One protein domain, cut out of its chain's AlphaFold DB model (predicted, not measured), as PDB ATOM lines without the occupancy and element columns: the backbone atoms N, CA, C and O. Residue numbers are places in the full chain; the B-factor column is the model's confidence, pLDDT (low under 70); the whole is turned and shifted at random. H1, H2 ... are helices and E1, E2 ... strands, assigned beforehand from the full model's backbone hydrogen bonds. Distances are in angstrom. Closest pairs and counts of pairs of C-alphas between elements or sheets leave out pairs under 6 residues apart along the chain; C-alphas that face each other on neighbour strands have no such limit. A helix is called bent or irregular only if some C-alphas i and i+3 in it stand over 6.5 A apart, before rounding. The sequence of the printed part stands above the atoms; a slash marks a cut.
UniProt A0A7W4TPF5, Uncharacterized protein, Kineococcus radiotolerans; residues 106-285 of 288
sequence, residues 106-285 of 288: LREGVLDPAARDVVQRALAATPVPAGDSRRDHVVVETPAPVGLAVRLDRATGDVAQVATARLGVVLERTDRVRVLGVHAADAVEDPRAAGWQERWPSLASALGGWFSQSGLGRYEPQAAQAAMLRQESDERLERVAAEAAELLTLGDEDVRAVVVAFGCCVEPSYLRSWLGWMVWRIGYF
ATOM      1  N   LEU A 106     129.849 176.034  86.656       80.44
ATOM      2  CA  LEU A 106     129.780 175.287  85.405       80.44
ATOM      3  C   LEU A 106     131.030 175.545  84.560       80.44
ATOM      4  O   LEU A 106     131.395 176.690  84.291       80.44
ATOM      5  N   ARG A 107     131.692 174.466  84.140       80.56
ATOM      6  CA  ARG A 107     132.839 174.491  83.222       80.56
ATOM      7  C   ARG A 107     132.316 174.335  81.799       80.56
ATOM      8  O   ARG A 107     132.142 173.220  81.313       80.56
ATOM      9  N   GLU A 108     131.997 175.456  81.169       86.75
ATOM     10  CA  GLU A 108     131.409 175.482  79.829       86.75
ATOM     11  C   GLU A 108     132.462 175.717  78.743       86.75
ATOM     12  O   GLU A 108     133.461 176.403  78.941       86.75
ATOM     13  N   GLY A 109     132.224 175.177  77.558       91.25
ATOM     14  CA  GLY A 109     132.971 175.456  76.348       91.25
ATOM     15  C   GLY A 109     132.051 175.881  75.214       91.25
ATOM     16  O   GLY A 109     130.948 175.359  75.028       91.25
ATOM     17  N   VAL A 110     132.528 176.835  74.425       94.50
ATOM     18  CA  VAL A 110     131.826 177.380  73.264       94.50
ATOM     19  C   VAL A 110     132.592 176.992  72.012       94.50
ATOM     20  O   VAL A 110     133.782 177.276  71.891       94.50
ATOM     21  N   LEU A 111     131.902 176.341  71.077       96.06
ATOM     22  CA  LEU A 111     132.462 176.021  69.769       96.06
ATOM     23  C   LEU A 111     132.540 177.278  68.903       96.06
ATOM     24  O   LEU A 111     131.593 178.064  68.859       96.06
ATOM     25  N   ASP A 112     133.644 177.432  68.181       96.81
ATOM     26  CA  ASP A 112     133.789 178.465  67.163       96.81
ATOM     27  C   ASP A 112     132.968 178.070  65.918       96.81
ATOM     28  O   ASP A 112     133.237 177.024  65.313       96.81
ATOM     29  N   PRO A 113     131.983 178.883  65.485       95.94
ATOM     30  CA  PRO A 113     131.235 178.623  64.259       95.94
ATOM     31  C   PRO A 113     132.119 178.458  63.014       95.94
ATOM     32  O   PRO A 113     131.742 177.725  62.096       95.94
ATOM     33  N   ALA A 114     133.294 179.097  62.976       96.56
ATOM     34  CA  ALA A 114     134.247 178.969  61.876       96.56
ATOM     35  C   ALA A 114     134.917 177.582  61.820       96.56
ATOM     36  O   ALA A 114     135.355 177.154  60.753       96.56
ATOM     37  N   ALA A 115     134.943 176.835  62.930       95.06
ATOM     38  CA  ALA A 115     135.541 175.502  63.017       95.06
ATOM     39  C   ALA A 115     134.587 174.363  62.599       95.06
ATOM     40  O   ALA A 115     134.907 173.185  62.788       95.06
ATOM     41  N   ARG A 116     133.420 174.675  62.013       96.00
ATOM     42  CA  ARG A 116     132.360 173.701  61.684       96.00
ATOM     43  C   ARG A 116     132.865 172.459  60.946       96.00
ATOM     44  O   ARG A 116     132.522 171.346  61.340       96.00
ATOM     45  N   ASP A 117     133.690 172.626  59.918       96.31
ATOM     46  CA  ASP A 117     134.192 171.503  59.112       96.31
ATOM     47  C   ASP A 117     135.193 170.624  59.883       96.31
ATOM     48  O   ASP A 117     135.314 169.422  59.633       96.31
ATOM     49  N   VAL A 118     135.932 171.206  60.833       95.88
ATOM     50  CA  VAL A 118     136.824 170.461  61.737       95.88
ATOM     51  C   VAL A 118     135.985 169.638  62.710       95.88
ATOM     52  O   VAL A 118     136.194 168.430  62.817       95.88
ATOM     53  N   VAL A 119     134.979 170.261  63.332       95.56
ATOM     54  CA  VAL A 119     134.048 169.598  64.256       95.56
ATOM     55  C   VAL A 119     133.306 168.453  63.565       95.56
ATOM     56  O   VAL A 119     133.239 167.354  64.105       95.56
ATOM     57  N   GLN A 120     132.794 168.659  62.347       95.69
ATOM     58  CA  GLN A 120     132.079 167.615  61.602       95.69
ATOM     59  C   GLN A 120     132.966 166.411  61.263       95.69
ATOM     60  O   GLN A 120     132.516 165.271  61.379       95.69
ATOM     61  N   ARG A 121     134.228 166.639  60.880       95.38
ATOM     62  CA  ARG A 121     135.180 165.547  60.622       95.38
ATOM     63  C   ARG A 121     135.549 164.794  61.897       95.38
ATOM     64  O   ARG A 121     135.575 163.567  61.875       95.38
ATOM     65  N   ALA A 122     135.780 165.508  62.998       94.75
ATOM     66  CA  ALA A 122     136.049 164.898  64.298       94.75
ATOM     67  C   ALA A 122     134.858 164.057  64.789       94.75
ATOM     68  O   ALA A 122     135.038 162.929  65.243       94.75
ATOM     69  N   LEU A 123     133.631 164.558  64.610       95.00
ATOM     70  CA  LEU A 123     132.402 163.825  64.915       95.00
ATOM     71  C   LEU A 123     132.277 162.529  64.111       95.00
ATOM     72  O   LEU A 123     131.956 161.487  64.674       95.00
ATOM     73  N   ALA A 124     132.562 162.574  62.808       93.31
ATOM     74  CA  ALA A 124     132.522 161.387  61.953       93.31
ATOM     75  C   ALA A 124     133.567 160.326  62.343       93.31
ATOM     76  O   ALA A 124     133.356 159.142  62.094       93.31
ATOM     77  N   ALA A 125     134.679 160.746  62.951       91.75
ATOM     78  CA  ALA A 125     135.748 159.875  63.435       91.75
ATOM     79  C   ALA A 125     135.622 159.511  64.927       91.75
ATOM     80  O   ALA A 125     136.485 158.808  65.450       91.75
ATOM     81  N   THR A 126     134.585 159.992  65.625       94.31
ATOM     82  CA  THR A 126     134.436 159.771  67.067       94.31
ATOM     83  C   THR A 126     134.218 158.282  67.342       94.31
ATOM     84  O   THR A 126     133.261 157.702  66.816       94.31
ATOM     85  N   PRO A 127     135.072 157.640  68.158       93.06
ATOM     86  CA  PRO A 127     134.888 156.241  68.496       93.06
ATOM     87  C   PRO A 127     133.623 156.065  69.334       93.06
ATOM     88  O   PRO A 127     133.295 156.890  70.184       93.06
ATOM     89  N   VAL A 128     132.929 154.954  69.114       91.62
ATOM     90  CA  VAL A 128     131.831 154.517  69.973       91.62
ATOM     91  C   VAL A 128     132.422 153.554  71.002       91.62
ATOM     92  O   VAL A 128     132.871 152.478  70.599       91.62
ATOM     93  N   PRO A 129     132.435 153.891  72.305       89.50
ATOM     94  CA  PRO A 129     132.968 152.997  73.329       89.50
ATOM     95  C   PRO A 129     132.283 151.624  73.305       89.50
ATOM     96  O   PRO A 129     131.093 151.516  72.994       89.50
ATOM     97  N   ALA A 130     133.016 150.565  73.633       81.75
ATOM     98  CA  ALA A 130     132.421 149.256  73.875       81.75
ATOM     99  C   ALA A 130     131.918 149.235  75.326       81.75
ATOM    100  O   ALA A 130     132.715 149.145  76.252       81.75
ATOM    101  N   GLY A 131     130.612 149.397  75.529       82.00
ATOM    102  CA  GLY A 131     130.021 149.492  76.863       82.00
ATOM    103  C   GLY A 131     128.496 149.466  76.831       82.00
ATOM    104  O   GLY A 131     127.886 149.591  75.766       82.00
ATOM    105  N   ASP A 132     127.905 149.283  78.009       86.75
ATOM    106  CA  ASP A 132     126.460 149.188  78.244       86.75
ATOM    107  C   ASP A 132     125.848 150.468  78.836       86.75
ATOM    108  O   ASP A 132     124.636 150.531  79.030       86.75
ATOM    109  N   SER A 133     126.659 151.500  79.085       92.94
ATOM    110  CA  SER A 133     126.201 152.783  79.620       92.94
ATOM    111  C   SER A 133     125.153 153.431  78.718       92.94
ATOM    112  O   SER A 133     125.312 153.486  77.493       92.94
ATOM    113  N   ARG A 134     124.117 154.030  79.314       95.50
ATOM    114  CA  ARG A 134     123.136 154.817  78.560       95.50
ATOM    115  C   ARG A 134     123.785 156.026  77.896       95.50
ATOM    116  O   ARG A 134     123.404 156.374  76.776       95.50
ATOM    117  N   ARG A 135     124.742 156.670  78.569       96.25
ATOM    118  CA  ARG A 135     125.501 157.798  78.020       96.25
ATOM    119  C   ARG A 135     126.995 157.598  78.175       96.25
ATOM    120  O   ARG A 135     127.469 157.168  79.219       96.25
ATOM    121  N   ASP A 136     127.727 157.978  77.141       95.56
ATOM    122  CA  ASP A 136     129.185 157.993  77.143       95.56
ATOM    123  C   ASP A 136     129.682 159.389  76.782       95.56
ATOM    124  O   ASP A 136     129.028 160.127  76.043       95.56
ATOM    125  N   HIS A 137     130.863 159.731  77.282       95.69
ATOM    126  CA  HIS A 137     131.557 160.958  76.932       95.69
ATOM    127  C   HIS A 137     132.919 160.621  76.355       95.69
ATOM    128  O   HIS A 137     133.702 159.892  76.958       95.69
ATOM    129  N   VAL A 138     133.176 161.149  75.165       95.12
ATOM    130  CA  VAL A 138     134.414 160.941  74.427       95.12
ATOM    131  C   VAL A 138     135.028 162.301  74.166       95.12
ATOM    132  O   VAL A 138     134.355 163.203  73.672       95.12
ATOM    133  N   VAL A 139     136.315 162.441  74.471       94.81
ATOM    134  CA  VAL A 139     137.085 163.621  74.088       94.81
ATOM    135  C   VAL A 139     137.912 163.269  72.862       94.81
ATOM    136  O   VAL A 139     138.671 162.303  72.873       94.81
ATOM    137  N   VAL A 140     137.742 164.042  71.794       95.00
ATOM    138  CA  VAL A 140     138.461 163.866  70.531       95.00
ATOM    139  C   VAL A 140     139.389 165.052  70.325       95.00
ATOM    140  O   VAL A 140     138.951 166.203  70.345       95.00
ATOM    141  N   GLU A 141     140.671 164.779  70.107       95.19
ATOM    142  CA  GLU A 141     141.616 165.812  69.692       95.19
ATOM    143  C   GLU A 141     141.456 166.124  68.206       95.19
ATOM    144  O   GLU A 141     141.228 165.248  67.369       95.19
ATOM    145  N   THR A 142     141.578 167.400  67.873       95.69
ATOM    146  CA  THR A 142     141.397 167.902  66.515       95.69
ATOM    147  C   THR A 142     142.666 168.611  66.035       95.69
ATOM    148  O   THR A 142     143.443 169.112  66.846       95.69
ATOM    149  N   PRO A 143     142.917 168.671  64.714       93.69
ATOM    150  CA  PRO A 143     144.156 169.245  64.179       93.69
ATOM    151  C   PRO A 143     144.240 170.777  64.288       93.69
ATOM    152  O   PRO A 143     145.266 171.356  63.937       93.69
ATOM    153  N   ALA A 144     143.167 171.448  64.711       94.19
ATOM    154  CA  ALA A 144     143.088 172.898  64.846       94.19
ATOM    155  C   ALA A 144     142.119 173.264  65.981       94.19
ATOM    156  O   ALA A 144     141.228 172.471  66.271       94.19
ATOM    157  N   PRO A 145     142.234 174.452  66.598       96.44
ATOM    158  CA  PRO A 145     141.289 174.887  67.621       96.44
ATOM    159  C   PRO A 145     139.829 174.814  67.147       96.44
ATOM    160  O   PRO A 145     139.509 175.215  66.027       96.44
ATOM    161  N   VAL A 146     138.949 174.316  68.015       96.56
ATOM    162  CA  VAL A 146     137.504 174.162  67.764       96.56
ATOM    163  C   VAL A 146     136.651 175.148  68.551       96.56
ATOM    164  O   VAL A 146     135.444 175.221  68.329       96.56
ATOM    165  N   GLY A 147     137.250 175.895  69.476       96.81
ATOM    166  CA  GLY A 147     136.529 176.848  70.307       96.81
ATOM    167  C   GLY A 147     137.309 177.290  71.536       96.81
ATOM    168  O   GLY A 147     138.536 177.188  71.587       96.81
ATOM    169  N   LEU A 148     136.566 177.772  72.527       95.88
ATOM    170  CA  LEU A 148     137.075 178.235  73.813       95.88
ATOM    171  C   LEU A 148     136.493 177.369  74.931       95.88
ATOM    172  O   LEU A 148     135.289 177.127  74.951       95.88
ATOM    173  N   ALA A 149     137.328 176.949  75.873       92.31
ATOM    174  CA  ALA A 149     136.913 176.291  77.105       92.31
ATOM    175  C   ALA A 149     137.087 177.239  78.293       92.31
ATOM    176  O   ALA A 149     138.091 177.952  78.392       92.31
ATOM    177  N   VAL A 150     136.114 177.240  79.200       86.38
ATOM    178  CA  VAL A 150     136.203 177.950  80.472       86.38
ATOM    179  C   VAL A 150     137.078 177.157  81.432       86.38
ATOM    180  O   VAL A 150     136.801 176.002  81.763       86.38
ATOM    181  N   ARG A 151     138.117 177.816  81.936       82.38
ATOM    182  CA  ARG A 151     138.952 177.338  83.026       82.38
ATOM    183  C   ARG A 151     138.730 178.222  84.244       82.38
ATOM    184  O   ARG A 151     138.904 179.434  84.185       82.38
ATOM    185  N   LEU A 152     138.354 177.583  85.341       74.25
ATOM    186  CA  LEU A 152     138.203 178.220  86.638       74.25
ATOM    187  C   LEU A 152     139.527 178.108  87.401       74.25
ATOM    188  O   LEU A 152     139.998 176.995  87.650       74.25
ATOM    189  N   ASP A 153     140.111 179.238  87.781       73.06
ATOM    190  CA  ASP A 153     141.140 179.285  88.812       73.06
ATOM    191  C   ASP A 153     140.442 179.322  90.174       73.06
ATOM    192  O   ASP A 153     139.647 180.210  90.469       73.06
ATOM    193  N   ARG A 154     140.696 178.321  91.015       64.88
ATOM    194  CA  ARG A 154     140.080 178.241  92.345       64.88
ATOM    195  C   ARG A 154     140.858 178.986  93.421       64.88
ATOM    196  O   ARG A 154     140.258 179.316  94.437       64.88
ATOM    197  N   ALA A 155     142.148 179.242  93.215       68.75
ATOM    198  CA  ALA A 155     142.932 180.040  94.148       68.75
ATOM    199  C   ALA A 155     142.501 181.508  94.083       68.75
ATOM    200  O   ALA A 155     142.429 182.173  95.113       68.75
ATOM    201  N   THR A 156     142.181 181.993  92.881       71.12
ATOM    202  CA  THR A 156     141.786 183.390  92.668       71.12
ATOM    203  C   THR A 156     140.284 183.579  92.460       71.12
ATOM    204  O   THR A 156     139.767 184.668  92.684       71.12
ATOM    205  N   GLY A 157     139.563 182.521  92.075       68.69
ATOM    206  CA  GLY A 157     138.172 182.609  91.632       68.69
ATOM    207  C   GLY A 157     138.024 183.095  90.189       68.69
ATOM    208  O   GLY A 157     136.893 183.252  89.725       68.69
ATOM    209  N   ASP A 158     139.134 183.324  89.481       76.12
ATOM    210  CA  ASP A 158     139.113 183.872  88.133       76.12
ATOM    211  C   ASP A 158     138.589 182.865  87.111       76.12
ATOM    212  O   ASP A 158     138.787 181.651  87.200       76.12
ATOM    213  N   VAL A 159     137.941 183.404  86.086       80.12
ATOM    214  CA  VAL A 159     137.422 182.646  84.954       80.12
ATOM    215  C   VAL A 159     138.221 183.048  83.722       80.12
ATOM    216  O   VAL A 159     138.161 184.194  83.279       80.12
ATOM    217  N   ALA A 160     138.968 182.103  83.155       85.62
ATOM    218  CA  ALA A 160     139.718 182.294  81.923       85.62
ATOM    219  C   ALA A 160     139.070 181.516  80.775       85.62
ATOM    220  O   ALA A 160     138.643 180.377  80.945       85.62
ATOM    221  N   GLN A 161     139.033 182.112  79.586       90.06
ATOM    222  CA  GLN A 161     138.677 181.407  78.357       90.06
ATOM    223  C   GLN A 161     139.957 181.022  77.621       90.06
ATOM    224  O   GLN A 161     140.790 181.877  77.323       90.06
ATOM    225  N   VAL A 162     140.116 179.732  77.337       92.81
ATOM    226  CA  VAL A 162     141.321 179.180  76.712       92.81
ATOM    227  C   VAL A 162     140.939 178.506  75.405       92.81
ATOM    228  O   VAL A 162     140.020 177.689  75.372       92.81
ATOM    229  N   ALA A 163     141.643 178.839  74.322       95.25
ATOM    230  CA  ALA A 163     141.462 178.150  73.051       95.25
ATOM    231  C   ALA A 163     141.768 176.657  73.203       95.25
ATOM    232  O   ALA A 163     142.792 176.281  73.771       95.25
ATOM    233  N   THR A 164     140.881 175.814  72.684       96.06
ATOM    234  CA  THR A 164     140.983 174.359  72.801       96.06
ATOM    235  C   THR A 164     140.866 173.697  71.438       96.06
ATOM    236  O   THR A 164     140.065 174.105  70.596       96.06
ATOM    237  N   ALA A 165     141.670 172.660  71.225       96.31
ATOM    238  CA  ALA A 165     141.562 171.745  70.092       96.31
ATOM    239  C   ALA A 165     140.892 170.417  70.495       96.31
ATOM    240  O   ALA A 165     140.923 169.451  69.733       96.31
ATOM    241  N   ARG A 166     140.298 170.350  71.691       95.94
ATOM    242  CA  ARG A 166     139.658 169.153  72.240       95.94
ATOM    243  C   ARG A 166     138.142 169.305  72.156       95.94
ATOM    244  O   ARG A 166     137.571 170.294  72.616       95.94
ATOM    245  N   LEU A 167     137.490 168.325  71.541       96.62
ATOM    246  CA  LEU A 167     136.046 168.274  71.336       96.62
ATOM    247  C   LEU A 167     135.441 167.232  72.277       96.62
ATOM    248  O   LEU A 167     135.723 166.045  72.134       96.62
ATOM    249  N   GLY A 168     134.603 167.666  73.215       96.56
ATOM    250  CA  GLY A 168     133.789 166.777  74.037       96.56
ATOM    251  C   GLY A 168     132.547 166.349  73.262       96.56
ATOM    252  O   GLY A 168     131.808 167.192  72.746       96.56
ATOM    253  N   VAL A 169     132.317 165.044  73.163       97.31
ATOM    254  CA  VAL A 169     131.187 164.437  72.454       97.31
ATOM    255  C   VAL A 169     130.423 163.556  73.426       97.31
ATOM    256  O   VAL A 169     130.986 162.627  74.000       97.31
ATOM    257  N   VAL A 170     129.130 163.828  73.597       97.19
ATOM    258  CA  VAL A 170     128.248 162.969  74.391       97.19
ATOM    259  C   VAL A 170     127.461 162.075  73.456       97.19
ATOM    260  O   VAL A 170     126.751 162.550  72.567       97.19
ATOM    261  N   LEU A 171     127.583 160.774  73.675       97.00
ATOM    262  CA  LEU A 171     126.841 159.743  72.972       97.00
ATOM    263  C   LEU A 171     125.721 159.234  73.877       97.00
ATOM    264  O   LEU A 171     125.903 159.101  75.082       97.00
ATOM    265  N   GLU A 172     124.570 158.922  73.295       96.38
ATOM    266  CA  GLU A 172     123.469 158.261  73.988       96.38
ATOM    267  C   GLU A 172     123.100 156.967  73.263       96.38
ATOM    268  O   GLU A 172     122.960 156.945  72.034       96.38
ATOM    269  N   ARG A 173     122.937 155.892  74.036       94.88
ATOM    270  CA  ARG A 173     122.548 154.565  73.557       94.88
ATOM    271  C   ARG A 173     121.065 154.335  73.779       94.88
ATOM    272  O   ARG A 173     120.611 154.164  74.907       94.88
ATOM    273  N   THR A 174     120.306 154.309  72.695       89.38
ATOM    274  CA  THR A 174     118.904 153.878  72.682       89.38
ATOM    275  C   THR A 174     118.795 152.539  71.947       89.38
ATOM    276  O   THR A 174     119.565 151.624  72.211       89.38
ATOM    277  N   ASP A 175     117.875 152.423  70.996       90.00
ATOM    278  CA  ASP A 175     117.886 151.437  69.911       90.00
ATOM    279  C   ASP A 175     119.128 151.542  69.001       90.00
ATOM    280  O   ASP A 175     119.507 150.582  68.333       90.00
ATOM    281  N   ARG A 176     119.768 152.713  68.976       91.12
ATOM    282  CA  ARG A 176     121.013 153.002  68.259       91.12
ATOM    283  C   ARG A 176     121.863 153.987  69.053       91.12
ATOM    284  O   ARG A 176     121.372 154.651  69.964       91.12
ATOM    285  N   VAL A 177     123.131 154.118  68.679       93.94
ATOM    286  CA  VAL A 177     124.010 155.154  69.233       93.94
ATOM    287  C   VAL A 177     123.775 156.457  68.479       93.94
ATOM    288  O   VAL A 177     123.814 156.482  67.246       93.94
ATOM    289  N   ARG A 178     123.530 157.546  69.208       94.88
ATOM    290  CA  ARG A 178     123.388 158.894  68.646       94.88
ATOM    291  C   ARG A 178     124.264 159.893  69.387       94.88
ATOM    292  O   ARG A 178     124.514 159.733  70.576       94.88
ATOM    293  N   VAL A 179     124.671 160.956  68.699       96.25
ATOM    294  CA  VAL A 179     125.293 162.118  69.344       96.25
ATOM    295  C   VAL A 179     124.194 162.921  70.038       96.25
ATOM    296  O   VAL A 179     123.274 163.404  69.378       96.25
ATOM    297  N   LEU A 180     124.281 163.041  71.361       95.00
ATOM    298  CA  LEU A 180     123.396 163.883  72.165       95.00
ATOM    299  C   LEU A 180     123.801 165.357  72.054       95.00
ATOM    300  O   LEU A 180     122.945 166.231  71.938       95.00
ATOM    301  N   GLY A 181     125.106 165.625  72.045       95.00
ATOM    302  CA  GLY A 181     125.640 166.966  71.863       95.00
ATOM    303  C   GLY A 181     127.161 166.997  71.821       95.00
ATOM    304  O   GLY A 181     127.831 165.993  72.073       95.00
ATOM    305  N   VAL A 182     127.681 168.173  71.483       96.38
ATOM    306  CA  VAL A 182     129.110 168.470  71.431       96.38
ATOM    307  C   VAL A 182     129.411 169.799  72.101       96.38
ATOM    308  O   VAL A 182     128.582 170.710  72.078       96.38
ATOM    309  N   HIS A 183     130.607 169.913  72.662       95.88
ATOM    310  CA  HIS A 183     131.110 171.135  73.280       95.88
ATOM    311  C   HIS A 183     132.639 171.203  73.179       95.88
ATOM    312  O   HIS A 183     133.311 170.199  72.943       95.88
ATOM    313  N   ALA A 184     133.195 172.401  73.347       95.88
ATOM    314  CA  ALA A 184     134.636 172.570  73.513       95.88
ATOM    315  C   ALA A 184     135.048 171.994  74.881       95.88
ATOM    316  O   ALA A 184     134.541 172.432  75.911       95.88
ATOM    317  N   ALA A 185     135.927 170.993  74.891       93.62
ATOM    318  CA  ALA A 185     136.426 170.374  76.118       93.62
ATOM    319  C   ALA A 185     137.642 171.134  76.665       93.62
ATOM    320  O   ALA A 185     138.249 171.942  75.956       93.62
ATOM    321  N   ASP A 186     138.013 170.852  77.918       89.38
ATOM    322  CA  ASP A 186     139.186 171.454  78.558       89.38
ATOM    323  C   ASP A 186     140.418 171.364  77.647       89.38
ATOM    324  O   ASP A 186     140.681 170.324  77.040       89.38
ATOM    325  N   ALA A 187     141.140 172.479  77.532       84.06
ATOM    326  CA  ALA A 187     142.295 172.616  76.657       84.06
ATOM    327  C   ALA A 187     143.485 171.765  77.118       84.06
ATOM    328  O   ALA A 187     144.356 171.456  76.307       84.06
ATOM    329  N   VAL A 188     143.535 171.402  78.405       83.88
ATOM    330  CA  VAL A 188     144.630 170.625  78.993       83.88
ATOM    331  C   VAL A 188     144.096 169.320  79.567       83.88
ATOM    332  O   VAL A 188     143.187 169.313  80.392       83.88
ATOM    333  N   GLU A 189     144.698 168.211  79.153       86.12
ATOM    334  CA  GLU A 189     144.475 166.901  79.759       86.12
ATOM    335  C   GLU A 189     145.337 166.715  81.003       86.12
ATOM    336  O   GLU A 189     146.530 167.019  80.981       86.12
ATOM    337  N   ASP A 190     144.756 166.174  82.078       90.94
ATOM    338  CA  ASP A 190     145.568 165.663  83.183       90.94
ATOM    339  C   ASP A 190     146.324 164.414  82.689       90.94
ATOM    340  O   ASP A 190     145.694 163.490  82.172       90.94
ATOM    341  N   PRO A 191     147.655 164.329  82.858       93.19
ATOM    342  CA  PRO A 191     148.438 163.181  82.398       93.19
ATOM    343  C   PRO A 191     148.020 161.845  83.038       93.19
ATOM    344  O   PRO A 191     148.371 160.784  82.525       93.19
ATOM    345  N   ARG A 192     147.281 161.870  84.154       95.56
ATOM    346  CA  ARG A 192     146.749 160.685  84.843       95.56
ATOM    347  C   ARG A 192     145.373 160.256  84.320       95.56
ATOM    348  O   ARG A 192     144.912 159.177  84.691       95.56
ATOM    349  N   ALA A 193     144.733 161.052  83.457       93.00
ATOM    350  CA  ALA A 193     143.352 160.849  83.015       93.00
ATOM    351  C   ALA A 193     143.110 159.460  82.412       93.00
ATOM    352  O   ALA A 193     142.146 158.801  82.794       93.00
ATOM    353  N   ALA A 194     144.007 158.984  81.543       92.50
ATOM    354  CA  ALA A 194     143.890 157.661  80.930       92.50
ATOM    355  C   ALA A 194     143.870 156.536  81.982       92.50
ATOM    356  O   ALA A 194     142.973 155.696  81.976       92.50
ATOM    357  N   GLY A 195     144.791 156.568  82.951       96.25
ATOM    358  CA  GLY A 195     144.837 155.573  84.027       96.25
ATOM    359  C   GLY A 195     143.613 155.628  84.949       96.25
ATOM    360  O   GLY A 195     143.158 154.598  85.441       96.25
ATOM    361  N   TRP A 196     143.036 156.813  85.164       96.88
ATOM    362  CA  TRP A 196     141.776 156.939  85.902       96.88
ATOM    363  C   TRP A 196     140.584 156.396  85.123       96.88
ATOM    364  O   TRP A 196     139.746 155.728  85.717       96.88
ATOM    365  N   GLN A 197     140.507 156.645  83.815       94.12
ATOM    366  CA  GLN A 197     139.434 156.120  82.965       94.12
ATOM    367  C   GLN A 197     139.488 154.592  82.867       94.12
ATOM    368  O   GLN A 197     138.444 153.948  82.853       94.12
ATOM    369  N   GLU A 198     140.688 154.006  82.855       95.00
ATOM    370  CA  GLU A 198     140.869 152.552  82.923       95.00
ATOM    371  C   GLU A 198     140.447 151.975  84.282       95.00
ATOM    372  O   GLU A 198     139.848 150.901  84.333       95.00
ATOM    373  N   ARG A 199     140.739 152.681  85.384       96.88
ATOM    374  CA  ARG A 199     140.385 152.240  86.744       96.88
ATOM    375  C   ARG A 199     138.895 152.396  87.048       96.88
ATOM    376  O   ARG A 199     138.323 151.530  87.702       96.88
ATOM    377  N   TRP A 200     138.287 153.490  86.593       97.38
ATOM    378  CA  TRP A 200     136.902 153.861  86.889       97.38
ATOM    379  C   TRP A 200     136.094 154.182  85.622       97.38
ATOM    380  O   TRP A 200     135.596 155.305  85.454       97.38
ATOM    381  N   PRO A 201     135.957 153.218  84.696       96.00
ATOM    382  CA  PRO A 201     135.258 153.442  83.435       96.00
ATOM    383  C   PRO A 201     133.769 153.727  83.656       96.00
ATOM    384  O   PRO A 201     133.156 154.508  82.919       96.00
ATOM    385  N   SER A 202     133.178 153.124  84.692       96.56
ATOM    386  CA  SER A 202     131.759 153.248  84.989       96.56
ATOM    387  C   SER A 202     131.425 154.669  85.442       96.56
ATOM    388  O   SER A 202     130.462 155.276  84.958       96.56
ATOM    389  N   LEU A 203     132.237 155.207  86.344       97.19
ATOM    390  CA  LEU A 203     132.137 156.558  86.869       97.19
ATOM    391  C   LEU A 203     132.506 157.602  85.815       97.19
ATOM    392  O   LEU A 203     131.840 158.632  85.740       97.19
ATOM    393  N   ALA A 204     133.507 157.331  84.971       96.38
ATOM    394  CA  ALA A 204     133.888 158.223  83.879       96.38
ATOM    395  C   ALA A 204     132.732 158.460  82.903       96.38
ATOM    396  O   ALA A 204     132.391 159.606  82.603       96.38
ATOM    397  N   SER A 205     132.067 157.388  82.466       95.69
ATOM    398  CA  SER A 205     130.890 157.514  81.602       95.69
ATOM    399  C   SER A 205     129.700 158.156  82.328       95.69
ATOM    400  O   SER A 205     128.986 158.941  81.709       95.69
ATOM    401  N   ALA A 206     129.512 157.922  83.632       96.44
ATOM    402  CA  ALA A 206     128.449 158.583  84.390       96.44
ATOM    403  C   ALA A 206     128.672 160.105  84.477       96.44
ATOM    404  O   ALA A 206     127.810 160.890  84.077       96.44
ATOM    405  N   LEU A 207     129.853 160.524  84.942       96.25
ATOM    406  CA  LEU A 207     130.207 161.931  85.126       96.25
ATOM    407  C   LEU A 207     130.272 162.689  83.797       96.25
ATOM    408  O   LEU A 207     129.642 163.735  83.657       96.25
ATOM    409  N   GLY A 208     130.954 162.150  82.789       95.56
ATOM    410  CA  GLY A 208     131.017 162.790  81.478       95.56
ATOM    411  C   GLY A 208     129.714 162.677  80.683       95.56
ATOM    412  O   GLY A 208     129.334 163.598  79.965       95.56
ATOM    413  N   GLY A 209     128.998 161.559  80.768       96.00
ATOM    414  CA  GLY A 209     127.798 161.320  79.962       96.00
ATOM    415  C   GLY A 209     126.579 162.104  80.448       96.00
ATOM    416  O   GLY A 209     125.825 162.652  79.640       96.00
ATOM    417  N   TRP A 210     126.385 162.187  81.767       95.62
ATOM    418  CA  TRP A 210     125.221 162.845  82.371       95.62
ATOM    419  C   TRP A 210     125.508 164.265  82.851       95.62
ATOM    420  O   TRP A 210     124.617 165.109  82.770       95.62
ATOM    421  N   PHE A 211     126.736 164.542  83.296       94.81
ATOM    422  CA  PHE A 211     127.105 165.808  83.936       94.81
ATOM    423  C   PHE A 211     128.155 166.611  83.161       94.81
ATOM    424  O   PHE A 211     128.697 167.569  83.705       94.81
ATOM    425  N   SER A 212     128.445 166.275  81.901       94.12
ATOM    426  CA  SER A 212     129.109 167.220  80.989       94.12
ATOM    427  C   SER A 212     128.139 168.298  80.518       94.12
ATOM    428  O   SER A 212     126.924 168.136  80.610       94.12
ATOM    429  N   GLN A 213     128.658 169.370  79.917       92.00
ATOM    430  CA  GLN A 213     127.836 170.477  79.418       92.00
ATOM    431  C   GLN A 213     126.744 169.995  78.452       92.00
ATOM    432  O   GLN A 213     125.581 170.380  78.563       92.00
ATOM    433  N   SER A 214     127.098 169.118  77.508       92.56
ATOM    434  CA  SER A 214     126.126 168.556  76.563       92.56
ATOM    435  C   SER A 214     125.219 167.492  77.190       92.56
ATOM    436  O   SER A 214     124.088 167.336  76.736       92.56
ATOM    437  N   GLY A 215     125.695 166.765  78.208       88.88
ATOM    438  CA  GLY A 215     124.895 165.783  78.946       88.88
ATOM    439  C   GLY A 215     123.820 166.438  79.817       88.88
ATOM    440  O   GLY A 215     122.679 165.967  79.857       88.88
ATOM    441  N   LEU A 216     124.184 167.561  80.440       87.50
ATOM    442  CA  LEU A 216     123.330 168.396  81.271       87.50
ATOM    443  C   LEU A 216     122.295 169.147  80.417       87.50
ATOM    444  O   LEU A 216     121.102 169.144  80.717       87.50
ATOM    445  N   GLY A 217     122.718 169.754  79.303       81.06
ATOM    446  CA  GLY A 217     121.828 170.477  78.396       81.06
ATOM    447  C   GLY A 217     121.110 171.643  79.088       81.06
ATOM    448  O   GLY A 217     121.739 172.622  79.465       81.06
ATOM    449  N   ARG A 218     119.777 171.557  79.217       70.44
ATOM    450  CA  ARG A 218     118.947 172.529  79.966       70.44
ATOM    451  C   ARG A 218     118.553 172.036  81.363       70.44
ATOM    452  O   ARG A 218     117.770 172.704  82.030       70.44
ATOM    453  N   TYR A 219     118.993 170.843  81.753       64.31
ATOM    454  CA  TYR A 219     118.668 170.267  83.051       64.31
ATOM    455  C   TYR A 219     119.546 170.869  84.144       64.31
ATOM    456  O   TYR A 219     120.680 171.268  83.903       64.31
ATOM    457  N   GLU A 220     119.025 170.892  85.363       77.44
ATOM    458  CA  GLU A 220     119.834 171.111  86.559       77.44
ATOM    459  C   GLU A 220     120.559 169.804  86.936       77.44
ATOM    460  O   GLU A 220     120.062 168.718  86.605       77.44
ATOM    461  N   PRO A 221     121.708 169.859  87.637       81.06
ATOM    462  CA  PRO A 221     122.451 168.665  88.048       81.06
ATOM    463  C   PRO A 221     121.589 167.603  88.743       81.06
ATOM    464  O   PRO A 221     121.717 166.415  88.457       81.06
ATOM    465  N   GLN A 222     120.649 168.014  89.593       78.62
ATOM    466  CA  GLN A 222     119.728 167.111  90.284       78.62
ATOM    467  C   GLN A 222     118.793 166.391  89.305       78.62
ATOM    468  O   GLN A 222     118.578 165.182  89.414       78.62
ATOM    469  N   ALA A 223     118.267 167.105  88.308       80.38
ATOM    470  CA  ALA A 223     117.418 166.509  87.281       80.38
ATOM    471  C   ALA A 223     118.209 165.534  86.390       80.38
ATOM    472  O   ALA A 223     117.695 164.467  86.048       80.38
ATOM    473  N   ALA A 224     119.465 165.859  86.064       87.69
ATOM    474  CA  ALA A 224     120.360 164.959  85.336       87.69
ATOM    475  C   ALA A 224     120.663 163.683  86.141       87.69
ATOM    476  O   ALA A 224     120.594 162.581  85.595       87.69
ATOM    477  N   GLN A 225     120.903 163.810  87.448       88.62
ATOM    478  CA  GLN A 225     121.108 162.671  88.339       88.62
ATOM    479  C   GLN A 225     119.866 161.776  88.431       88.62
ATOM    480  O   GLN A 225     119.973 160.562  88.269       88.62
ATOM    481  N   ALA A 226     118.679 162.351  88.634       86.38
ATOM    482  CA  ALA A 226     117.435 161.584  88.664       86.38
ATOM    483  C   ALA A 226     117.173 160.866  87.327       86.38
ATOM    484  O   ALA A 226     116.698 159.730  87.303       86.38
ATOM    485  N   ALA A 227     117.506 161.504  86.200       89.62
ATOM    486  CA  ALA A 227     117.415 160.882  84.884       89.62
ATOM    487  C   ALA A 227     118.388 159.700  84.733       89.62
ATOM    488  O   ALA A 227     117.972 158.660  84.227       89.62
ATOM    489  N   MET A 228     119.630 159.834  85.213       94.06
ATOM    490  CA  MET A 228     120.616 158.748  85.246       94.06
ATOM    491  C   MET A 228     120.098 157.553  86.051       94.06
ATOM    492  O   MET A 228     120.041 156.443  85.529       94.06
ATOM    493  N   LEU A 229     119.646 157.787  87.286       93.25
ATOM    494  CA  LEU A 229     119.158 156.737  88.189       93.25
ATOM    495  C   LEU A 229     117.958 155.973  87.597       93.25
ATOM    496  O   LEU A 229     117.848 154.755  87.723       93.25
ATOM    497  N   ARG A 230     117.082 156.663  86.858       91.88
ATOM    498  CA  ARG A 230     115.938 156.035  86.174       91.88
ATOM    499  C   ARG A 230     116.296 155.330  84.866       91.88
ATOM    500  O   ARG A 230     115.585 154.402  84.490       91.88
ATOM    501  N   GLN A 231     117.361 155.718  84.168       93.75
ATOM    502  CA  GLN A 231     117.650 155.209  82.816       93.75
ATOM    503  C   GLN A 231     118.794 154.195  82.736       93.75
ATOM    504  O   GLN A 231     118.763 153.354  81.843       93.75
ATOM    505  N   GLU A 232     119.785 154.261  83.622       95.81
ATOM    506  CA  GLU A 232     120.871 153.269  83.679       95.81
ATOM    507  C   GLU A 232     120.377 151.947  84.282       95.81
ATOM    508  O   GLU A 232     119.404 151.948  85.034       95.81
ATOM    509  N   SER A 233     121.020 150.819  83.970       94.38
ATOM    510  CA  SER A 233     120.689 149.540  84.620       94.38
ATOM    511  C   SER A 233     121.164 149.515  86.076       94.38
ATOM    512  O   SER A 233     122.098 150.236  86.442       94.38
ATOM    513  N   ASP A 234     120.565 148.657  86.899       94.44
ATOM    514  CA  ASP A 234     120.944 148.539  88.310       94.44
ATOM    515  C   ASP A 234     122.395 148.056  88.447       94.44
ATOM    516  O   ASP A 234     123.176 148.655  89.183       94.44
ATOM    517  N   GLU A 235     122.820 147.082  87.633       94.81
ATOM    518  CA  GLU A 235     124.207 146.596  87.625       94.81
ATOM    519  C   GLU A 235     125.196 147.704  87.246       94.81
ATOM    520  O   GLU A 235     126.339 147.730  87.711       94.81
ATOM    521  N   ARG A 236     124.780 148.625  86.368       94.94
ATOM    522  CA  ARG A 236     125.603 149.764  85.961       94.94
ATOM    523  C   ARG A 236     125.717 150.780  87.087       94.94
ATOM    524  O   ARG A 236     126.819 151.280  87.325       94.94
ATOM    525  N   LEU A 237     124.612 151.076  87.767       96.56
ATOM    526  CA  LEU A 237     124.586 151.980  88.914       96.56
ATOM    527  C   LEU A 237     125.410 151.419  90.079       96.56
ATOM    528  O   LEU A 237     126.193 152.161  90.666       96.56
ATOM    529  N   GLU A 238     125.337 150.117  90.358       96.44
ATOM    530  CA  GLU A 238     126.174 149.456  91.367       96.44
ATOM    531  C   GLU A 238     127.672 149.653  91.095       96.44
ATOM    532  O   GLU A 238     128.428 150.000  92.007       96.44
ATOM    533  N   ARG A 239     128.108 149.520  89.833       97.31
ATOM    534  CA  ARG A 239     129.500 149.809  89.446       97.31
ATOM    535  C   ARG A 239     129.863 151.280  89.641       97.31
ATOM    536  O   ARG A 239     130.926 151.568  90.182       97.31
ATOM    537  N   VAL A 240     128.979 152.212  89.263       97.38
ATOM    538  CA  VAL A 240     129.186 153.654  89.520       97.38
ATOM    539  C   VAL A 240     129.359 153.916  91.013       97.38
ATOM    540  O   VAL A 240     130.274 154.640  91.399       97.38
ATOM    541  N   ALA A 241     128.511 153.325  91.854       97.56
ATOM    542  CA  ALA A 241     128.572 153.499  93.297       97.56
ATOM    543  C   ALA A 241     129.874 152.943  93.892       97.56
ATOM    544  O   ALA A 241     130.491 153.611  94.722       97.56
ATOM    545  N   ALA A 242     130.318 151.764  93.448       97.88
ATOM    546  CA  ALA A 242     131.569 151.158  93.898       97.88
ATOM    547  C   ALA A 242     132.796 152.002  93.512       97.88
ATOM    548  O   ALA A 242     133.630 152.308  94.364       97.88
ATOM    549  N   GLU A 243     132.878 152.437  92.253       98.31
ATOM    550  CA  GLU A 243     133.986 153.266  91.763       98.31
ATOM    551  C   GLU A 243     133.988 154.660  92.417       98.31
ATOM    552  O   GLU A 243     135.039 155.171  92.802       98.31
ATOM    553  N   ALA A 244     132.814 155.266  92.626       97.19
ATOM    554  CA  ALA A 244     132.701 156.530  93.352       97.19
ATOM    555  C   ALA A 244     133.098 156.389  94.829       97.19
ATOM    556  O   ALA A 244     133.752 157.283  95.366       97.19
ATOM    557  N   ALA A 245     132.761 155.278  95.490       96.88
ATOM    558  CA  ALA A 245     133.198 155.016  96.859       96.88
ATOM    559  C   ALA A 245     134.728 154.896  96.961       96.88
ATOM    560  O   ALA A 245     135.318 155.405  97.913       96.88
ATOM    561  N   GLU A 246     135.379 154.287  95.967       97.81
ATOM    562  CA  GLU A 246     136.839 154.222  95.885       97.81
ATOM    563  C   GLU A 246     137.459 155.605  95.640       97.81
ATOM    564  O   GLU A 246     138.388 155.990  96.353       97.81
ATOM    565  N   LEU A 247     136.912 156.392  94.704       97.25
ATOM    566  CA  LEU A 247     137.323 157.781  94.464       97.25
ATOM    567  C   LEU A 247     137.252 158.619  95.747       97.25
ATOM    568  O   LEU A 247     138.167 159.387  96.047       97.25
ATOM    569  N   LEU A 248     136.192 158.445  96.540       96.25
ATOM    570  CA  LEU A 248     135.981 159.163  97.798       96.25
ATOM    571  C   LEU A 248     137.013 158.823  98.888       96.25
ATOM    572  O   LEU A 248     137.046 159.504  99.911       96.25
ATOM    573  N   THR A 249     137.894 157.841  98.690       96.19
ATOM    574  CA  THR A 249     139.037 157.606  99.591       96.19
ATOM    575  C   THR A 249     140.230 158.528  99.323       96.19
ATOM    576  O   THR A 249     141.118 158.636 100.169       96.19
ATOM    577  N   LEU A 250     140.259 159.209  98.172       95.81
ATOM    578  CA  LEU A 250     141.326 160.141  97.809       95.81
ATOM    579  C   LEU A 250     141.172 161.501  98.501       95.81
ATOM    580  O   LEU A 250     140.113 161.817  99.047       95.81
ATOM    581  N   GLY A 251     142.218 162.332  98.447       94.50
ATOM    582  CA  GLY A 251     142.161 163.732  98.885       94.50
ATOM    583  C   GLY A 251     141.300 164.606  97.963       94.50
ATOM    584  O   GLY A 251     141.058 164.259  96.809       94.50
ATOM    585  N   ASP A 252     140.833 165.754  98.459       90.31
ATOM    586  CA  ASP A 252     139.892 166.630  97.731       90.31
ATOM    587  C   ASP A 252     140.422 167.139  96.386       90.31
ATOM    588  O   ASP A 252     139.653 167.284  95.434       90.31
ATOM    589  N   GLU A 253     141.727 167.401  96.294       90.12
ATOM    590  CA  GLU A 253     142.361 167.829  95.047       90.12
ATOM    591  C   GLU A 253     142.322 166.730  93.982       90.12
ATOM    592  O   GLU A 253     141.965 167.005  92.838       90.12
ATOM    593  N   ASP A 254     142.609 165.483  94.362       94.19
ATOM    594  CA  ASP A 254     142.561 164.349  93.440       94.19
ATOM    595  C   ASP A 254     141.121 164.003  93.050       94.19
ATOM    596  O   ASP A 254     140.857 163.778  91.871       94.19
ATOM    597  N   VAL A 255     140.171 164.035  93.996       94.44
ATOM    598  CA  VAL A 255     138.739 163.855  93.684       94.44
ATOM    599  C   VAL A 255     138.304 164.847  92.612       94.44
ATOM    600  O   VAL A 255     137.678 164.477  91.619       94.44
ATOM    601  N   ARG A 256     138.675 166.116  92.786       91.00
ATOM    602  CA  ARG A 256     138.359 167.175  91.831       91.00
ATOM    603  C   ARG A 256     139.034 166.955  90.482       91.00
ATOM    604  O   ARG A 256     138.366 167.076  89.457       91.00
ATOM    605  N   ALA A 257     140.325 166.628  90.474       91.81
ATOM    606  CA  ALA A 257     141.074 166.385  89.246       91.81
ATOM    607  C   ALA A 257     140.462 165.235  88.429       91.81
ATOM    608  O   ALA A 257     140.310 165.364  87.217       91.81
ATOM    609  N   VAL A 258     140.022 164.161  89.091       95.56
ATOM    610  CA  VAL A 258     139.337 163.025  88.455       95.56
ATOM    611  C   VAL A 258     137.987 163.441  87.871       95.56
ATOM    612  O   VAL A 258     137.716 163.171  86.704       95.56
ATOM    613  N   VAL A 259     137.149 164.139  88.648       94.12
ATOM    614  CA  VAL A 259     135.827 164.621  88.196       94.12
ATOM    615  C   VAL A 259     135.960 165.512  86.957       94.12
ATOM    616  O   VAL A 259     135.216 165.355  85.987       94.12
ATOM    617  N   VAL A 260     136.954 166.404  86.966       91.44
ATOM    618  CA  VAL A 260     137.315 167.257  85.829       91.44
ATOM    619  C   VAL A 260     137.784 166.429  84.633       91.44
ATOM    620  O   VAL A 260     137.283 166.627  83.527       91.44
ATOM    621  N   ALA A 261     138.706 165.487  84.841       93.38
ATOM    622  CA  ALA A 261     139.251 164.639  83.782       93.38
ATOM    623  C   ALA A 261     138.187 163.739  83.131       93.38
ATOM    624  O   ALA A 261     138.287 163.412  81.949       93.38
ATOM    625  N   PHE A 262     137.141 163.368  83.871       95.19
ATOM    626  CA  PHE A 262     136.005 162.606  83.349       95.19
ATOM    627  C   PHE A 262     135.001 163.464  82.566       95.19
ATOM    628  O   PHE A 262     134.066 162.928  81.977       95.19
ATOM    629  N   GLY A 263     135.216 164.780  82.481       93.00
ATOM    630  CA  GLY A 263     134.389 165.687  81.687       93.00
ATOM    631  C   GLY A 263     133.136 166.178  82.406       93.00
ATOM    632  O   GLY A 263     132.224 166.680  81.752       93.00
ATOM    633  N   CYS A 264     133.076 166.060  83.735       93.50
ATOM    634  CA  CYS A 264     132.019 166.693  84.514       93.50
ATOM    635  C   CYS A 264     132.167 168.217  84.419       93.50
ATOM    636  O   CYS A 264     133.200 168.780  84.795       93.50
ATOM    637  N   CYS A 265     131.137 168.898  83.923       90.38
ATOM    638  CA  CYS A 265     131.096 170.356  83.904       90.38
ATOM    639  C   CYS A 265     130.593 170.933  85.228       90.38
ATOM    640  O   CYS A 265     130.736 172.128  85.454       90.38
ATOM    641  N   VAL A 266     129.989 170.104  86.080       86.38
ATOM    642  CA  VAL A 266     129.373 170.501  87.345       86.38
ATOM    643  C   VAL A 266     130.395 170.401  88.477       86.38
ATOM    644  O   VAL A 266     130.971 169.337  88.698       86.38
ATOM    645  N   GLU A 267     130.621 171.496  89.206       80.50
ATOM    646  CA  GLU A 267     131.636 171.538  90.264       80.50
ATOM    647  C   GLU A 267     131.144 172.282  91.528       80.50
ATOM    648  O   GLU A 267     131.559 173.420  91.787       80.50
ATOM    649  N   PRO A 268     130.253 171.676  92.340       79.62
ATOM    650  CA  PRO A 268     129.757 172.309  93.561       79.62
ATOM    651  C   PRO A 268     130.881 172.501  94.587       79.62
ATOM    652  O   PRO A 268     131.860 171.746  94.619       79.62
ATOM    653  N   SER A 269     130.733 173.482  95.480       79.19
ATOM    654  CA  SER A 269     131.658 173.690  96.606       79.19
ATOM    655  C   SER A 269     131.674 172.499  97.576       79.19
ATOM    656  O   SER A 269     132.712 172.209  98.165       79.19
ATOM    657  N   TYR A 270     130.588 171.724  97.636       82.06
ATOM    658  CA  TYR A 270     130.438 170.493  98.424       82.06
ATOM    659  C   TYR A 270     130.594 169.202  97.589       82.06
ATOM    660  O   TYR A 270     129.930 168.199  97.851       82.06
ATOM    661  N   LEU A 271     131.480 169.194  96.581       86.06
ATOM    662  CA  LEU A 271     131.686 168.079  95.631       86.06
ATOM    663  C   LEU A 271     131.772 166.692  96.276       86.06
ATOM    664  O   LEU A 271     131.137 165.754  95.800       86.06
ATOM    665  N   ARG A 272     132.524 166.557  97.370       90.31
ATOM    666  CA  ARG A 272     132.656 165.284  98.086       90.31
ATOM    667  C   ARG A 272     131.314 164.793  98.627       90.31
ATOM    668  O   ARG A 272     130.966 163.633  98.420       90.31
ATOM    669  N   SER A 273     130.560 165.672  99.284       87.62
ATOM    670  CA  SER A 273     129.223 165.358  99.793       87.62
ATOM    671  C   SER A 273     128.280 165.009  98.650       87.62
ATOM    672  O   SER A 273     127.594 163.999  98.728       87.62
ATOM    673  N   TRP A 274     128.316 165.767  97.551       87.06
ATOM    674  CA  TRP A 274     127.491 165.509  96.370       87.06
ATOM    675  C   TRP A 274     127.752 164.123  95.753       87.06
ATOM    676  O   TRP A 274     126.811 163.365  95.505       87.06
ATOM    677  N   LEU A 275     129.023 163.737  95.583       90.12
ATOM    678  CA  LEU A 275     129.399 162.390  95.137       90.12
ATOM    679  C   LEU A 275     128.992 161.314  96.157       90.12
ATOM    680  O   LEU A 275     128.477 160.264  95.777       90.12
ATOM    681  N   GLY A 276     129.163 161.578  97.454       91.56
ATOM    682  CA  GLY A 276     128.710 160.674  98.515       91.56
ATOM    683  C   GLY A 276     127.193 160.467  98.502       91.56
ATOM    684  O   GLY A 276     126.708 159.348  98.675       91.56
ATOM    685  N   TRP A 277     126.426 161.519  98.228       90.00
ATOM    686  CA  TRP A 277     124.976 161.441  98.085       90.00
ATOM    687  C   TRP A 277     124.565 160.677  96.833       90.00
ATOM    688  O   TRP A 277     123.587 159.940  96.888       90.00
ATOM    689  N   MET A 278     125.323 160.765  95.738       90.19
ATOM    690  CA  MET A 278     125.109 159.909  94.569       90.19
ATOM    691  C   MET A 278     125.248 158.423  94.909       90.19
ATOM    692  O   MET A 278     124.352 157.646  94.585       90.19
ATOM    693  N   VAL A 279     126.324 158.040  95.604       93.69
ATOM    694  CA  VAL A 279     126.533 156.656  96.066       93.69
ATOM    695  C   VAL A 279     125.375 156.209  96.958       93.69
ATOM    696  O   VAL A 279     124.810 155.132  96.769       93.69
ATOM    697  N   TRP A 280     124.973 157.061  97.902       92.69
ATOM    698  CA  TRP A 280     123.848 156.783  98.788       92.69
ATOM    699  C   TRP A 280     122.518 156.624  98.033       92.69
ATOM    700  O   TRP A 280     121.788 155.677  98.314       92.69
ATOM    701  N   ARG A 281     122.212 157.492  97.058       91.75
ATOM    702  CA  ARG A 281     120.984 157.413  96.242       91.75
ATOM    703  C   ARG A 281     120.884 156.086  95.502       91.75
ATOM    704  O   ARG A 281     119.805 155.499  95.482       91.75
ATOM    705  N   ILE A 282     122.000 155.629  94.931       93.38
ATOM    706  CA  ILE A 282     122.089 154.348  94.224       93.38
ATOM    707  C   ILE A 282     121.847 153.183  95.187       93.38
ATOM    708  O   ILE A 282     121.051 152.302  94.894       93.38
ATOM    709  N   GLY A 283     122.516 153.173  96.343       91.88
ATOM    710  CA  GLY A 283     122.451 152.034  97.263       91.88
ATOM    711  C   GLY A 283     121.192 151.975  98.135       91.88
ATOM    712  O   GLY A 283     120.842 150.907  98.638       91.88
ATOM    713  N   TYR A 284     120.525 153.108  98.376       91.75
ATOM    714  CA  TYR A 284     119.436 153.187  99.352       91.75
ATOM    715  C   TYR A 284     118.034 153.102  98.740       91.75
ATOM    716  O   TYR A 284     117.122 152.580  99.391       91.75
ATOM    717  N   PHE A 285     117.834 153.612  97.525       91.06
ATOM    718  CA  PHE A 285     116.515 153.666  96.898       91.06
ATOM    719  C   PHE A 285     116.403 152.733  95.706       91.06
ATOM    720  O   PHE A 285     117.370 152.487  94.997       91.06
TER     721      PHE A 285
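AT A GLANCE: This is residues 106 to 285 of the 288 residues of an uncharacterized protein of Kineococcus radiotolerans (UniProt A0A7W4TPF5). Look first for a wall of strands that turns a corner: the twisted sheet E2 E5 E6 gives way, where E4 runs on into E5 at 85 degrees, to the smaller sheet E1 E3 E4. H3 and H4 pack on one face of E2 E5 E6, H5 to H8 gather beyond H3, and H1 sits at the opposite end of the domain. The printed part has 180 residues with eight named helices and six named strands, in the order E1 H1 E2 E3 E4 E5 E6 H2 H3 H4 H5 H6 H7 H8. The sheets, ordered E2 - E5 - E6 and E1 - E3 - E4, are antiparallel, and the class is mixed, helices and strands. It is compact, with a radius of gyration of the C-alphas of 15.6 A and spans of 48 by 45 by 31 A.

IN THESE COORDINATES: Find C-alpha 166 at (139.658, 169.153, 72.240); from there E5 runs 22.5 A to residue 173. Beside it are E2, residues 135 to 141, and E6, residues 177 to 184, which bends by 51 degrees at residue 180. The smaller sheet has E1, 109 to 111, beginning at (132.971, 175.456, 76.348), E3, 147 to 152, and E4, 159 to 164. H1 is 113 to 124, irregular, with C-alphas 114 and 117 8.0 A apart. Then come H2, 193 to 199, H3, 201 to 211, H4, 213 to 216, H5, 221 to 231, H6, 234 to 247, 19.8 A long, H7, 252 to 261, and H8, 271 to 284, ending at (119.436, 153.187, 99.352).

HOW THE PARTS SIT: Across E2 and E5, N 138 and O 169 are 2.9 A apart; in the hairpin E5 and E6, N 170 and O 181 are 2.9 A apart, both within hydrogen-bond range. H3 makes two layers with this sheet, a helix on one face, at a height over the sheet of 5.9 A, across the strands; C-alphas Asp 136 and Gly 209 are closest, 4.6 A. H4 is on the same face. H1 only grazes both sheets. In the hairpin E3 and E4, N 151 and O 160 are 2.8 A apart; for E1 and E3, N 110 and O 148 are 2.8 A apart. H3 touches H6, about perpendicular at 82 degrees, closest at C-alphas Leu 203 and Val 240, 4.9 A. H6 touches H8 at C-alphas Ala 241 and Val 279, 4.7 A, opposite ways. H2, H3, H5, H6, H7 and H8 have every O i to N i+4 pair within range, H1 6 of 8; H4 is too short for one.

THE WHOLE: The C-alphas farthest apart, Ala 114 and Tyr 284, are 47.8 A apart. The printed part has no cut and no long link. Residues 153 to 158 stand free. Mean pLDDT of the printed part is 91.4; residues 154, 155, 157 and 219 are under 70.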